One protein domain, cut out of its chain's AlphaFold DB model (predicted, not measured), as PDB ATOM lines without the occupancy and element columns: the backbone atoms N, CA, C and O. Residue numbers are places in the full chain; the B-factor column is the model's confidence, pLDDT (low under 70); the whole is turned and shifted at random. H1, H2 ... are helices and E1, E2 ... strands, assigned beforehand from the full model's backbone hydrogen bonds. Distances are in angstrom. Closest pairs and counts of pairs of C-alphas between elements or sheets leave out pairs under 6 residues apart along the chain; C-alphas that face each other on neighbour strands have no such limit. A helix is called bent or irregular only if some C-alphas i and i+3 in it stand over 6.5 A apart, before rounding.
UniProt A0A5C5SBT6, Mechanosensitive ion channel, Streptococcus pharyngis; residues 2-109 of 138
ATOM      1  N   ILE A   2      32.344 -10.564  15.759       90.38
ATOM      2  CA  ILE A   2      31.684 -11.070  16.983       90.38
ATOM      3  C   ILE A   2      32.142 -10.325  18.254       90.38
ATOM      4  O   ILE A   2      31.310  -9.978  19.081       90.38
ATOM      5  N   TYR A   3      33.440 -10.003  18.357       93.19
ATOM      6  CA  TYR A   3      34.006  -9.256  19.488       93.19
ATOM      7  C   TYR A   3      33.428  -7.844  19.595       93.19
ATOM      8  O   TYR A   3      32.912  -7.479  20.639       93.19
ATOM      9  N   ASN A   4      33.391  -7.094  18.490       93.25
ATOM     10  CA  ASN A   4      32.816  -5.748  18.481       93.25
ATOM     11  C   ASN A   4      31.327  -5.766  18.872       93.25
ATOM     12  O   ASN A   4      30.876  -4.891  19.599       93.25
ATOM     13  N   LEU A   5      30.559  -6.764  18.414       92.06
ATOM     14  CA  LEU A   5      29.150  -6.913  18.795       92.06
ATOM     15  C   LEU A   5      28.995  -7.180  20.301       92.06
ATOM     16  O   LEU A   5      28.131  -6.577  20.939       92.06
ATOM     17  N   LEU A   6      29.842  -8.051  20.857       94.19
ATOM     18  CA  LEU A   6      29.892  -8.309  22.295       94.19
ATOM     19  C   LEU A   6      30.247  -7.037  23.072       94.19
ATOM     20  O   LEU A   6      29.511  -6.686  23.992       94.19
ATOM     21  N   ASP A   7      31.274  -6.300  22.654       95.06
ATOM     22  CA  ASP A   7      31.700  -5.060  23.312       95.06
ATOM     23  C   ASP A   7      30.602  -3.990  23.313       95.06
ATOM     24  O   ASP A   7      30.336  -3.382  24.352       95.06
ATOM     25  N   TYR A   8      29.898  -3.785  22.193       93.75
ATOM     26  CA  TYR A   8      28.775  -2.840  22.153       93.75
ATOM     27  C   TYR A   8      27.622  -3.270  23.067       93.75
ATOM     28  O   TYR A   8      27.038  -2.427  23.750       93.75
ATOM     29  N   SER A   9      27.307  -4.571  23.123       92.94
ATOM     30  CA  SER A   9      26.267  -5.088  24.023       92.94
ATOM     31  C   SER A   9      26.649  -4.934  25.499       92.94
ATOM     32  O   SER A   9      25.818  -4.529  26.313       92.94
ATOM     33  N   LEU A  10      27.922  -5.162  25.838       95.69
ATOM     34  CA  LEU A  10      28.448  -4.994  27.187       95.69
ATOM     35  C   LEU A  10      28.440  -3.519  27.603       95.69
ATOM     36  O   LEU A  10      27.970  -3.196  28.690       95.69
ATOM     37  N   CYS A  11      28.889  -2.621  26.723       94.81
ATOM     38  CA  CYS A  11      28.889  -1.177  26.961       94.81
ATOM     39  C   CYS A  11      27.467  -0.639  27.204       94.81
ATOM     40  O   CYS A  11      27.242   0.160  28.118       94.81
ATOM     41  N   PHE A  12      26.484  -1.134  26.445       94.62
ATOM     42  CA  PHE A  12      25.072  -0.806  26.647       94.62
ATOM     43  C   PHE A  12      24.562  -1.254  28.029       94.62
ATOM     44  O   PHE A  12      23.946  -0.458  28.741       94.62
ATOM     45  N   LEU A  13      24.860  -2.491  28.446       95.12
ATOM     46  CA  LEU A  13      24.475  -3.012  29.766       95.12
ATOM     47  C   LEU A  13      25.141  -2.245  30.919       95.12
ATOM     48  O   LEU A  13      24.501  -1.985  31.936       95.12
ATOM     49  N   LEU A  14      26.404  -1.852  30.750       96.06
ATOM     50  CA  LEU A  14      27.155  -1.075  31.738       96.06
ATOM     51  C   LEU A  14      26.571   0.337  31.886       96.06
ATOM     52  O   LEU A  14      26.341   0.802  32.999       96.06
ATOM     53  N   THR A  15      26.238   0.983  30.765       94.12
ATOM     54  CA  THR A  15      25.569   2.294  30.756       94.12
ATOM     55  C   THR A  15      24.197   2.226  31.428       94.12
ATOM     56  O   THR A  15      23.867   3.085  32.246       94.12
ATOM     57  N   TYR A  16      23.415   1.179  31.140       95.38
ATOM     58  CA  TYR A  16      22.137   0.922  31.807       95.38
ATOM     59  C   TYR A  16      22.303   0.806  33.332       95.38
ATOM     60  O   TYR A  16      21.569   1.447  34.083       95.38
ATOM     61  N   TRP A  17      23.304   0.047  33.788       95.88
ATOM     62  CA  TRP A  17      23.628  -0.105  35.210       95.88
ATOM     63  C   TRP A  17      24.025   1.215  35.877       95.88
ATOM     64  O   TRP A  17      23.552   1.512  36.975       95.88
ATOM     65  N   ILE A  18      24.851   2.030  35.219       96.00
ATOM     66  CA  ILE A  18      25.271   3.340  35.737       96.00
ATOM     67  C   ILE A  18      24.056   4.251  35.950       96.00
ATOM     68  O   ILE A  18      23.920   4.860  37.011       96.00
ATOM     69  N   PHE A  19      23.141   4.320  34.980       94.81
ATOM     70  CA  PHE A  19      21.936   5.152  35.096       94.81
ATOM     71  C   PHE A  19      21.017   4.691  36.229       94.81
ATOM     72  O   PHE A  19      20.439   5.528  36.924       94.81
ATOM     73  N   LEU A  20      20.941   3.379  36.458       94.75
ATOM     74  CA  LEU A  20      20.176   2.798  37.557       94.75
ATOM     75  C   LEU A  20      20.736   3.234  38.923       94.75
ATOM     76  O   LEU A  20      19.968   3.659  39.784       94.75
ATOM     77  N   VAL A  21      22.061   3.209  39.107       95.56
ATOM     78  CA  VAL A  21      22.721   3.621  40.366       95.56
ATOM     79  C   VAL A  21      22.572   5.121  40.641       95.56
ATOM     80  O   VAL A  21      22.397   5.517  41.790       95.56
ATOM     81  N   ILE A  22      22.604   5.961  39.601       95.50
ATOM     82  CA  ILE A  22      22.451   7.425  39.728       95.50
ATOM     83  C   ILE A  22      20.974   7.821  39.968       95.50
ATOM     84  O   ILE A  22      20.670   8.985  40.220       95.50
ATOM     85  N   GLY A  23      20.039   6.864  39.931       91.69
ATOM     86  CA  GLY A  23      18.612   7.111  40.159       91.69
ATOM     87  C   GLY A  23      17.889   7.721  38.955       91.69
ATOM     88  O   GLY A  23      16.797   8.269  39.101       91.69
ATOM     89  N   VAL A  24      18.479   7.639  37.758       94.06
ATOM     90  CA  VAL A  24      17.847   8.096  36.516       94.06
ATOM     91  C   VAL A  24      16.805   7.060  36.076       94.06
ATOM     92  O   VAL A  24      17.112   5.867  36.029       94.06
ATOM     93  N   PRO A  25      15.575   7.464  35.708       91.88
ATOM     94  CA  PRO A  25      14.566   6.528  35.226       91.88
ATOM     95  C   PRO A  25      14.992   5.895  33.893       91.88
ATOM     96  O   PRO A  25      14.963   6.523  32.835       91.88
ATOM     97  N   VAL A  26      15.349   4.610  33.929       94.62
ATOM     98  CA  VAL A  26      15.813   3.832  32.762       94.62
ATOM     99  C   VAL A  26      14.681   3.264  31.895       94.62
ATOM    100  O   VAL A  26      14.942   2.562  30.916       94.62
ATOM    101  N   SER A  27      13.420   3.577  32.207       93.44
ATOM    102  CA  SER A  27      12.240   3.041  31.514       93.44
ATOM    103  C   SER A  27      12.269   3.308  30.007       93.44
ATOM    104  O   SER A  27      11.965   2.415  29.221       93.44
ATOM    105  N   GLY A  28      12.690   4.508  29.590       93.25
ATOM    106  CA  GLY A  28      12.798   4.862  28.169       93.25
ATOM    107  C   GLY A  28      13.907   4.100  27.439       93.25
ATOM    108  O   GLY A  28      13.722   3.674  26.301       93.25
ATOM    109  N   LEU A  29      15.036   3.865  28.114       92.62
ATOM    110  CA  LEU A  29      16.173   3.130  27.557       92.62
ATOM    111  C   LEU A  29      15.810   1.655  27.345       92.62
ATOM    112  O   LEU A  29      16.093   1.083  26.293       92.62
ATOM    113  N   LEU A  30      15.100   1.071  28.315       93.31
ATOM    114  CA  LEU A  30      14.594  -0.295  28.234       93.31
ATOM    115  C   LEU A  30      13.486  -0.435  27.178       93.31
ATOM    116  O   LEU A  30      13.484  -1.406  26.425       93.31
ATOM    117  N   ALA A  31      12.584   0.546  27.070       95.19
ATOM    118  CA  ALA A  31      11.531   0.563  26.053       95.19
ATOM    119  C   ALA A  31      12.105   0.625  24.626       95.19
ATOM    120  O   ALA A  31      11.702  -0.157  23.762       95.19
ATOM    121  N   GLY A  32      13.083   1.507  24.387       94.50
ATOM    122  CA  GLY A  32      13.769   1.609  23.097       94.50
ATOM    123  C   GLY A  32      14.532   0.332  22.744       94.50
ATOM    124  O   GLY A  32      14.356  -0.214  21.655       94.50
ATOM    125  N   ALA A  33      15.311  -0.199  23.691       94.56
ATOM    126  CA  ALA A  33      16.050  -1.445  23.500       94.56
ATOM    127  C   ALA A  33      15.129  -2.647  23.258       94.56
ATOM    128  O   ALA A  33      15.434  -3.485  22.410       94.56
ATOM    129  N   GLY A  34      13.980  -2.708  23.936       95.69
ATOM    130  CA  GLY A  34      12.959  -3.727  23.706       95.69
ATOM    131  C   GLY A  34      12.410  -3.689  22.279       95.69
ATOM    132  O   GLY A  34      12.355  -4.725  21.615       95.69
ATOM    133  N   LEU A  35      12.077  -2.500  21.764       96.25
ATOM    134  CA  LEU A  35      11.584  -2.341  20.392       96.25
ATOM    135  C   LEU A  35      12.658  -2.686  19.348       96.25
ATOM    136  O   LEU A  35      12.374  -3.387  18.373       96.25
ATOM    137  N   THR A  36      13.902  -2.241  19.552       95.50
ATOM    138  CA  THR A  36      15.027  -2.594  18.673       95.50
ATOM    139  C   THR A  36      15.307  -4.098  18.701       95.50
ATOM    140  O   THR A  36      15.483  -4.709  17.647       95.50
ATOM    141  N   GLY A  37      15.292  -4.716  19.885       94.31
ATOM    142  CA  GLY A  37      15.464  -6.156  20.056       94.31
ATOM    143  C   GLY A  37      14.375  -6.955  19.346       94.31
ATOM    144  O   GLY A  37      14.683  -7.908  18.629       94.31
ATOM    145  N   LEU A  38      13.117  -6.515  19.447       96.50
ATOM    146  CA  LEU A  38      12.004  -7.108  18.709       96.50
ATOM    147  C   LEU A  38      12.228  -7.021  17.194       96.50
ATOM    148  O   LEU A  38      12.090  -8.025  16.499       96.50
ATOM    149  N   ALA A  39      12.626  -5.857  16.675       95.94
ATOM    150  CA  ALA A  39      12.887  -5.683  15.246       95.94
ATOM    151  C   ALA A  39      13.993  -6.624  14.729       95.94
ATOM    152  O   ALA A  39      13.871  -7.188  13.637       95.94
ATOM    153  N   ILE A  40      15.054  -6.832  15.514       95.06
ATOM    154  CA  ILE A  40      16.125  -7.788  15.194       95.06
ATOM    155  C   ILE A  40      15.593  -9.225  15.253       95.06
ATOM    156  O   ILE A  40      15.840 -10.010  14.335       95.06
ATOM    157  N   GLY A  41      14.821  -9.560  16.289       94.75
ATOM    158  CA  GLY A  41      14.212 -10.877  16.464       94.75
ATOM    159  C   GLY A  41      13.300 -11.261  15.301       94.75
ATOM    160  O   GLY A  41      13.434 -12.352  14.754       94.75
ATOM    161  N   LEU A  42      12.451 -10.341  14.842       95.50
ATOM    162  CA  LEU A  42      11.569 -10.558  13.691       95.50
ATOM    163  C   LEU A  42      12.354 -10.795  12.393       95.50
ATOM    164  O   LEU A  42      11.969 -11.632  11.578       95.50
ATOM    165  N   ARG A  43      13.496 -10.118  12.208       92.38
ATOM    166  CA  ARG A  43      14.389 -10.375  11.064       92.38
ATOM    167  C   ARG A  43      15.064 -11.746  11.151       92.38
ATOM    168  O   ARG A  43      15.261 -12.392  10.124       92.38
ATOM    169  N   ALA A  44      15.415 -12.190  12.355       94.88
ATOM    170  CA  ALA A  44      16.082 -13.468  12.592       94.88
ATOM    171  C   ALA A  44      15.118 -14.666  12.679       94.88
ATOM    172  O   ALA A  44      15.551 -15.802  12.487       94.88
ATOM    173  N   GLN A  45      13.824 -14.436  12.921       94.94
ATOM    174  CA  GLN A  45      12.817 -15.480  13.144       94.94
ATOM    175  C   GLN A  45      12.854 -16.560  12.058       94.94
ATOM    176  O   GLN A  45      12.921 -17.749  12.356       94.94
ATOM    177  N   GLY A  46      12.886 -16.148  10.789       94.06
ATOM    178  CA  GLY A  46      12.903 -17.090   9.678       94.06
ATOM    179  C   GLY A  46      14.172 -17.948   9.613       94.06
ATOM    180  O   GLY A  46      14.098 -19.082   9.148       94.06
ATOM    181  N   PHE A  47      15.322 -17.430  10.053       94.44
ATOM    182  CA  PHE A  47      16.568 -18.200  10.110       94.44
ATOM    183  C   PHE A  47      16.493 -19.280  11.190       94.44
ATOM    184  O   PHE A  47      16.912 -20.411  10.960       94.44
ATOM    185  N   LEU A  48      15.925 -18.948  12.351       95.19
ATOM    186  CA  LEU A  48      15.770 -19.900  13.444       95.19
ATOM    187  C   LEU A  48      14.875 -21.079  13.034       95.19
ATOM    188  O   LEU A  48      15.242 -22.227  13.267       95.19
ATOM    189  N   THR A  49      13.751 -20.810  12.363       95.50
ATOM    190  CA  THR A  49      12.871 -21.868  11.841       95.50
ATOM    191  C   THR A  49      13.584 -22.764  10.831       95.50
ATOM    192  O   THR A  49      13.422 -23.980  10.884       95.50
ATOM    193  N   ASP A  50      14.408 -22.193   9.944       95.19
ATOM    194  CA  ASP A  50      15.206 -22.986   9.002       95.19
ATOM    195  C   ASP A  50      16.146 -23.953   9.740       95.19
ATOM    196  O   ASP A  50      16.210 -25.132   9.397       95.19
ATOM    197  N   VAL A  51      16.845 -23.469  10.772       95.62
ATOM    198  CA  VAL A  51      17.790 -24.278  11.555       95.62
ATOM    199  C   VAL A  51      17.078 -25.390  12.318       95.62
ATOM    200  O   VAL A  51      17.510 -26.539  12.252       95.62
ATOM    201  N   ILE A  52      15.984 -25.069  13.013       95.25
ATOM    202  CA  ILE A  52      15.216 -26.054  13.784       95.25
ATOM    203  C   ILE A  52      14.688 -27.147  12.852       95.25
ATOM    204  O   ILE A  52      14.957 -28.323  13.090       95.25
ATOM    205  N   ASN A  53      14.029 -26.780  11.749       94.75
ATOM    206  CA  ASN A  53      13.513 -27.757  10.790       94.75
ATOM    207  C   ASN A  53      14.633 -28.616  10.189       94.75
ATOM    208  O   ASN A  53      14.468 -29.823  10.043       94.75
ATOM    209  N   GLY A  54      15.786 -28.020   9.873       93.69
ATOM    210  CA  GLY A  54      16.943 -28.763   9.375       93.69
ATOM    211  C   GLY A  54      17.461 -29.802  10.360       93.69
ATOM    212  O   GLY A  54      17.761 -30.923   9.960       93.69
ATOM    213  N   ILE A  55      17.532 -29.453  11.647       95.19
ATOM    214  CA  ILE A  55      17.924 -30.388  12.707       95.19
ATOM    215  C   ILE A  55      16.924 -31.547  12.793       95.19
ATOM    216  O   ILE A  55      17.349 -32.698  12.809       95.19
ATOM    217  N   PHE A  56      15.616 -31.271  12.777       93.81
ATOM    218  CA  PHE A  56      14.586 -32.317  12.793       93.81
ATOM    219  C   PHE A  56      14.685 -33.258  11.589       93.81
ATOM    220  O   PHE A  56      14.655 -34.471  11.767       93.81
ATOM    221  N   ILE A  57      14.896 -32.726  10.380       92.69
ATOM    222  CA  ILE A  57      15.088 -33.542   9.169       92.69
ATOM    223  C   ILE A  57      16.271 -34.507   9.333       92.69
ATOM    224  O   ILE A  57      16.164 -35.674   8.950       92.69
ATOM    225  N   LEU A  58      17.384 -34.033   9.904       92.62
ATOM    226  CA  LEU A  58      18.586 -34.842  10.122       92.62
ATOM    227  C   LEU A  58      18.394 -35.892  11.222       92.62
ATOM    228  O   LEU A  58      18.832 -37.023  11.045       92.62
ATOM    229  N   ILE A  59      17.754 -35.532  12.339       94.88
ATOM    230  CA  ILE A  59      17.545 -36.436  13.482       94.88
ATOM    231  C   ILE A  59      16.505 -37.514  13.157       94.88
ATOM    232  O   ILE A  59      16.695 -38.678  13.499       94.88
ATOM    233  N   GLU A  60      15.411 -37.147  12.495       91.62
ATOM    234  CA  GLU A  60      14.324 -38.077  12.161       91.62
ATOM    235  C   GLU A  60      14.591 -38.878  10.882       91.62
ATOM    236  O   GLU A  60      13.804 -39.756  10.531       91.62
ATOM    237  N   HIS A  61      15.681 -38.584  10.163       89.88
ATOM    238  CA  HIS A  61      16.025 -39.219   8.889       89.88
ATOM    239  C   HIS A  61      14.851 -39.259   7.891       89.88
ATOM    240  O   HIS A  61      14.648 -40.265   7.202       89.88
ATOM    241  N   GLN A  62      14.080 -38.167   7.792       88.88
ATOM    242  CA  GLN A  62      12.887 -38.093   6.931       88.88
ATOM    243  C   GLN A  62      13.206 -38.406   5.457       88.88
ATOM    244  O   GLN A  62      12.407 -39.004   4.731       88.88
ATOM    245  N   TYR A  63      14.395 -38.010   5.013       91.12
ATOM    246  CA  TYR A  63      14.991 -38.369   3.734       91.12
ATOM    247  C   TYR A  63      16.507 -38.221   3.821       91.12
ATOM    248  O   TYR A  63      17.019 -37.477   4.659       91.12
ATOM    249  N   ASP A  64      17.218 -38.914   2.943       90.81
ATOM    250  CA  ASP A  64      18.680 -38.902   2.907       90.81
ATOM    251  C   ASP A  64      19.215 -38.490   1.530       90.81
ATOM    252  O   ASP A  64      18.495 -38.391   0.529       90.81
ATOM    253  N   VAL A  65      20.513 -38.220   1.478       91.88
ATOM    254  CA  VAL A  65      21.239 -37.911   0.255       91.88
ATOM    255  C   VAL A  65      21.080 -39.067  -0.736       91.88
ATOM    256  O   VAL A  65      21.158 -40.239  -0.378       91.88
ATOM    257  N   ARG A  66      20.909 -38.727  -2.018       90.12
ATOM    258  CA  ARG A  66      20.661 -39.627  -3.164       90.12
ATOM    259  C   ARG A  66      19.240 -40.181  -3.277       90.12
ATOM    260  O   ARG A  66      18.963 -40.858  -4.267       90.12
ATOM    261  N   GLU A  67      18.335 -39.852  -2.364       90.75
ATOM    262  CA  GLU A  67      16.924 -40.226  -2.487       90.75
ATOM    263  C   GLU A  67      16.159 -39.249  -3.380       90.75
ATOM    264  O   GLU A  67      16.478 -38.061  -3.456       90.75
ATOM    265  N   THR A  68      15.144 -39.750  -4.079       91.94
ATOM    266  CA  THR A  68      14.224 -38.911  -4.847       91.94
ATOM    267  C   THR A  68      13.056 -38.527  -3.958       91.94
ATOM    268  O   THR A  68      12.305 -39.390  -3.496       91.94
ATOM    269  N   ILE A  69      12.885 -37.228  -3.750       92.75
ATOM    270  CA  ILE A  69      11.812 -36.684  -2.924       92.75
ATOM    271  C   ILE A  69      10.997 -35.665  -3.709       92.75
ATOM    272  O   ILE A  69      11.488 -35.012  -4.635       92.75
ATOM    273  N   LYS A  70       9.742 -35.510  -3.301       91.31
ATOM    274  CA  LYS A  70       8.877 -34.413  -3.715       91.31
ATOM    275  C   LYS A  70       8.637 -33.504  -2.518       91.31
ATOM    276  O   LYS A  70       8.132 -33.952  -1.489       91.31
ATOM    277  N   VAL A  71       9.009 -32.240  -2.667       91.56
ATOM    278  CA  VAL A  71       8.825 -31.181  -1.672       91.56
ATOM    279  C   VAL A  71       7.938 -30.119  -2.297       91.56
ATOM    280  O   VAL A  71       8.343 -29.440  -3.243       91.56
ATOM    281  N   THR A  72       6.719 -29.973  -1.781       86.31
ATOM    282  CA  THR A  72       5.725 -29.020  -2.306       86.31
ATOM    283  C   THR A  72       5.513 -29.216  -3.820       86.31
ATOM    284  O   THR A  72       4.911 -30.209  -4.237       86.31
ATOM    285  N   THR A  73       6.028 -28.313  -4.659       85.81
ATOM    286  CA  THR A  73       5.910 -28.339  -6.127       85.81
ATOM    287  C   THR A  73       7.168 -28.840  -6.837       85.81
ATOM    288  O   THR A  73       7.119 -29.088  -8.040       85.81
ATOM    289  N   VAL A  74       8.283 -29.024  -6.125       89.00
ATOM    290  CA  VAL A  74       9.572 -29.428  -6.701       89.00
ATOM    291  C   VAL A  74       9.818 -30.906  -6.420       89.00
ATOM    292  O   VAL A  74       9.704 -31.370  -5.288       89.00
ATOM    293  N   THR A  75      10.166 -31.664  -7.458       91.38
ATOM    294  CA  THR A  75      10.562 -33.075  -7.341       91.38
ATOM    295  C   THR A  75      11.982 -33.221  -7.849       91.38
ATOM    296  O   THR A  75      12.288 -32.734  -8.930       91.38
ATOM    297  N   GLY A  76      12.852 -33.885  -7.099       92.50
ATOM    298  CA  GLY A  76      14.247 -34.044  -7.492       92.50
ATOM    299  C   GLY A  76      15.001 -35.009  -6.593       92.50
ATOM    300  O   GLY A  76      14.467 -35.513  -5.603       92.50
ATOM    301  N   ARG A  77      16.257 -35.276  -6.947       94.19
ATOM    302  CA  ARG A  77      17.153 -36.109  -6.144       94.19
ATOM    303  C   ARG A  77      17.901 -35.251  -5.131       94.19
ATOM    304  O   ARG A  77      18.540 -34.266  -5.502       94.19
ATOM    305  N   VAL A  78      17.878 -35.640  -3.864       95.06
ATOM    306  CA  VAL A  78      18.593 -34.940  -2.793       95.06
ATOM    307  C   VAL A  78      20.095 -35.046  -3.029       95.06
ATOM    308  O   VAL A  78      20.652 -36.140  -3.092       95.06
ATOM    309  N   THR A  79      20.761 -33.902  -3.162       94.25
ATOM    310  CA  THR A  79      22.222 -33.831  -3.337       94.25
ATOM    311  C   THR A  79      22.924 -33.533  -2.023       94.25
ATOM    312  O   THR A  79      23.992 -34.073  -1.748       94.25
ATOM    313  N   LYS A  80      22.319 -32.683  -1.192       93.38
ATOM    314  CA  LYS A  80      22.858 -32.317   0.114       93.38
ATOM    315  C   LYS A  80      21.734 -31.904   1.049       93.38
ATOM    316  O   LYS A  80      20.868 -31.122   0.662       93.38
ATOM    317  N   VAL A  81      21.799 -32.375   2.287       93.75
ATOM    318  CA  VAL A  81      20.951 -31.900   3.382       93.75
ATOM    319  C   VAL A  81      21.817 -31.026   4.280       93.75
ATOM    320  O   VAL A  81      22.890 -31.441   4.718       93.75
ATOM    321  N   GLY A  82      21.409 -29.776   4.480       92.88
ATOM    322  CA  GLY A  82      22.102 -28.823   5.340       92.88
ATOM    323  C   GLY A  82      21.194 -28.319   6.454       92.88
ATOM    324  O   GLY A  82      19.977 -28.444   6.379       92.88
ATOM    325  N   LEU A  83      21.787 -27.677   7.466       92.81
ATOM    326  CA  LEU A  83      21.041 -27.156   8.618       92.81
ATOM    327  C   LEU A  83      20.034 -26.060   8.248       92.81
ATOM    328  O   LEU A  83      18.979 -25.989   8.856       92.81
ATOM    329  N   ARG A  84      20.334 -25.215   7.253       94.69
ATOM    330  CA  ARG A  84      19.442 -24.117   6.824       94.69
ATOM    331  C   ARG A  84      18.678 -24.422   5.535       94.69
ATOM    332  O   ARG A  84      17.583 -23.908   5.321       94.69
ATOM    333  N   THR A  85      19.295 -25.183   4.640       94.06
ATOM    334  CA  THR A  85      18.789 -25.409   3.285       94.06
ATOM    335  C   THR A  85      19.092 -26.827   2.828       94.06
ATOM    336  O   THR A  85      20.231 -27.282   2.986       94.06
ATOM    337  N   SER A  86      18.133 -27.448   2.154       94.44
ATOM    338  CA  SER A  86      18.302 -28.700   1.417       94.44
ATOM    339  C   SER A  86      18.470 -28.430  -0.079       94.44
ATOM    340  O   SER A  86      17.914 -27.472  -0.622       94.44
ATOM    341  N   GLN A  87      19.264 -29.266  -0.745       94.69
ATOM    342  CA  GLN A  87      19.572 -29.155  -2.171       94.69
ATOM    343  C   GLN A  87      18.991 -30.336  -2.940       94.69
ATOM    344  O   GLN A  87      19.304 -31.492  -2.633       94.69
ATOM    345  N   LEU A  88      18.189 -30.042  -3.960       94.44
ATOM    346  CA  LEU A  88      17.619 -31.032  -4.869       94.44
ATOM    347  C   LEU A  88      18.174 -30.806  -6.276       94.44
ATOM    348  O   LEU A  88      18.089 -29.704  -6.805       94.44
ATOM    349  N   SER A  89      18.711 -31.854  -6.891       93.88
ATOM    350  CA  SER A  89      19.100 -31.863  -8.299       93.88
ATOM    351  C   SER A  89      17.935 -32.372  -9.136       93.88
ATOM    352  O   SER A  89      17.359 -33.428  -8.842       93.88
ATOM    353  N   TYR A  90      17.608 -31.636 -10.187       91.44
ATOM    354  CA  TYR A  90      16.628 -32.034 -11.186       91.44
ATOM    355  C   TYR A  90      17.326 -32.768 -12.353       91.44
ATOM    356  O   TYR A  90      18.529 -32.576 -12.560       91.44
ATOM    357  N   PRO A  91      16.627 -33.648 -13.099       85.56
ATOM    358  CA  PRO A  91      17.219 -34.386 -14.223       85.56
ATOM    359  C   PRO A  91      17.752 -33.534 -15.387       85.56
ATOM    360  O   PRO A  91      18.521 -34.039 -16.195       85.56
ATOM    361  N   ASP A  92      17.355 -32.266 -15.481       88.19
ATOM    362  CA  ASP A  92      17.836 -31.298 -16.478       88.19
ATOM    363  C   ASP A  92      19.213 -30.695 -16.119       88.19
ATOM    364  O   ASP A  92      19.764 -29.920 -16.897       88.19
ATOM    365  N   GLY A  93      19.767 -31.038 -14.949       86.62
ATOM    366  CA  GLY A  93      21.014 -30.481 -14.419       86.62
ATOM    367  C   GLY A  93      20.834 -29.263 -13.503       86.62
ATOM    368  O   GLY A  93      21.820 -28.781 -12.944       86.62
ATOM    369  N   SER A  94      19.607 -28.779 -13.295       90.81
ATOM    370  CA  SER A  94      19.302 -27.671 -12.385       90.81
ATOM    371  C   SER A  94      19.430 -28.094 -10.917       90.81
ATOM    372  O   SER A  94      19.038 -29.199 -10.531       90.81
ATOM    373  N   LEU A  95      19.937 -27.194 -10.067       93.31
ATOM    374  CA  LEU A  95      20.051 -27.410  -8.622       93.31
ATOM    375  C   LEU A  95      19.162 -26.422  -7.858       93.31
ATOM    376  O   LEU A  95      19.364 -25.208  -7.901       93.31
ATOM    377  N   HIS A  96      18.180 -26.946  -7.133       92.62
ATOM    378  CA  HIS A  96      17.240 -26.171  -6.336       92.62
ATOM    379  C   HIS A  96      17.693 -26.102  -4.879       92.62
ATOM    380  O   HIS A  96      17.909 -27.129  -4.235       92.62
ATOM    381  N   PHE A  97      17.784 -24.882  -4.346       93.69
ATOM    382  CA  PHE A  97      18.075 -24.618  -2.939       93.69
ATOM    383  C   PHE A  97      16.782 -24.266  -2.211       93.69
ATOM    384  O   PHE A  97      16.186 -23.221  -2.475       93.69
ATOM    385  N   ILE A  98      16.361 -25.123  -1.286       93.19
ATOM    386  CA  ILE A  98      15.103 -24.967  -0.557       93.19
ATOM    387  C   ILE A  98      15.425 -24.690   0.915       93.19
ATOM    388  O   ILE A  98      16.052 -25.531   1.564       93.19
ATOM    389  N   PRO A  99      15.041 -23.523   1.464       94.56
ATOM    390  CA  PRO A  99      15.075 -23.271   2.901       94.56
ATOM    391  C   PRO A  99      14.243 -24.304   3.657       94.56
ATOM    392  O   PRO A  99      13.104 -24.585   3.279       94.56
ATOM    393  N   ASN A 100      14.782 -24.842   4.745       94.06
ATOM    394  CA  ASN A 100      14.138 -25.925   5.488       94.06
ATOM    395  C   ASN A 100      12.789 -25.507   6.099       94.06
ATOM    396  O   ASN A 100      11.912 -26.349   6.293       94.06
ATOM    397  N   ARG A 101      12.556 -24.207   6.328       94.00
ATOM    398  CA  ARG A 101      11.244 -23.686   6.752       94.00
ATOM    399  C   ARG A 101      10.133 -23.857   5.714       94.00
ATOM    400  O   ARG A 101       8.968 -23.799   6.080       94.00
ATOM    401  N   GLN A 102      10.471 -24.022   4.433       92.62
ATOM    402  CA  GLN A 102       9.495 -24.245   3.355       92.62
ATOM    403  C   GLN A 102       9.151 -25.730   3.167       92.62
ATOM    404  O   GLN A 102       8.275 -26.065   2.370       92.62
ATOM    405  N   ILE A 103       9.837 -26.623   3.885       91.31
ATOM    406  CA  ILE A 103       9.638 -28.071   3.821       91.31
ATOM    407  C   ILE A 103       8.590 -28.449   4.868       91.31
ATOM    408  O   ILE A 103       8.905 -28.976   5.928       91.31
ATOM    409  N   THR A 104       7.330 -28.121   4.589       88.25
ATOM    410  CA  THR A 104       6.204 -28.452   5.481       88.25
ATOM    411  C   THR A 104       5.741 -29.896   5.302       88.25
ATOM    412  O   THR A 104       5.248 -30.516   6.237       88.25
ATOM    413  N   LEU A 105       5.887 -30.428   4.085       88.44
ATOM    414  CA  LEU A 105       5.564 -31.803   3.727       88.44
ATOM    415  C   LEU A 105       6.595 -32.312   2.723       88.44
ATOM    416  O   LEU A 105       6.888 -31.652   1.722       88.44
ATOM    417  N   VAL A 106       7.110 -33.510   2.981       90.56
ATOM    418  CA  VAL A 106       8.007 -34.225   2.079       90.56
ATOM    419  C   VAL A 106       7.427 -35.596   1.765       90.56
ATOM    420  O   VAL A 106       6.997 -36.328   2.652       90.56
ATOM    421  N   SER A 107       7.400 -35.947   0.485       89.81
ATOM    422  CA  SER A 107       7.051 -37.291   0.033       89.81
ATOM    423  C   SER A 107       8.311 -37.982  -0.463       89.81
ATOM    424  O   SER A 107       8.909 -37.557  -1.455       89.81
ATOM    425  N   ASN A 108       8.723 -39.043   0.227       89.56
ATOM    426  CA  ASN A 108       9.859 -39.853  -0.187       89.56
ATOM    427  C   ASN A 108       9.410 -40.872  -1.238       89.56
ATOM    428  O   ASN A 108       8.603 -41.753  -0.950       89.56
ATOM    429  N   LEU A 109       9.926 -40.748  -2.460       86.12
ATOM    430  CA  LEU A 109       9.559 -41.616  -3.584       86.12
ATOM    431  C   LEU A 109      10.508 -42.815  -3.733       86.12
ATOM    432  O   LEU A 109      10.338 -43.620  -4.645       86.12
TER     433      LEU A 109
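This is residues 2 to 109 of the 138 residues of the protein "Mechanosensitive ion channel" of Streptococcus pharyngis (UniProt A0A5C5SBT6). A long bent helix, H2, joins two unlike ends: at one end H1 folds back beside its first arm, H2a, as a narrow, open V of helices, and at the other end a small, strongly twisted sheet of five strands sits by its second arm, H2b. Residues 2 to 11 of H1 and residues 34 to 45 of H2 stand free. The 108 printed residues have two named helices, then five named strands, E1 to E5; the sheet's order is E4, E3, E2, E1, E5, all antiparallel, and the class is mixed, helices and strands. The whole is an extended rod, spanning 68 by 26 by 25 A, with a radius of gyration of the C-alphas of 21.7 A.

H1, residues 2 to 21, is close to but not clearly touching H2a, residues 27 to 43; their closest C-alphas, of Tyr 16 and Leu 29, are 7.6 A apart. They run opposite ways at a shallow tilt of 24 degrees. H2, residues 27 to 59, was assigned as one helix by its hydrogen bonds but is bent: C-alphas 43 and 46 are 7.0 A apart, and H2a stands to H2b, residues 46 to 59, at a steep tilt of 53 degrees. Every O i to N i+4 pair is within hydrogen-bond range in H1, H2a and H2b. H2b is on the sheet but only grazes it; its closest C-alphas to E4, residues 95 to 99, are those of Asp 50 and Pro 99, 6.1 A apart. E1, residues 68 to 71, and E2, residues 74 to 81, form a hairpin, with N 71 and O 74 at 2.8 A. E2 bends by 82 degrees at residue 77, and its pairing is staggered: residues 74 to 77 pair with E1, residues 77 to 81 with E3, residues 85 to 89. E2 and E3 are a hairpin, with N 87 and O 80 at 2.8 A; E3 and E4 are another, with N 96 and O 88 at 2.8 A. E1 to E4 are a meander, each strand the antiparallel neighbour of the one before. E5, residues 106 to 108, is the edge strand beside E1, with N 70 and O 107 at 2.9 A.

H1 begins at C-alpha 2, (31.684, -11.070, 16.983), and is 29.0 A long. H2a is 24.6 A and H2b 20.3 A, the latter ending at C-alpha 59, (17.545, -36.436, 13.482). E1 is 9.9 A, E2 15.4 A, E3 13.3 A, E4 13.2 A and E5 6.3 A, ending at C-alpha 108, (9.859, -39.853, -0.187).

The two C-alphas farthest apart, of Ile 22 and Pro 91, are 68.5 A apart. The printed part has no cut and no long link. Its mean pLDDT is 93.1, and no printed residue is under 70.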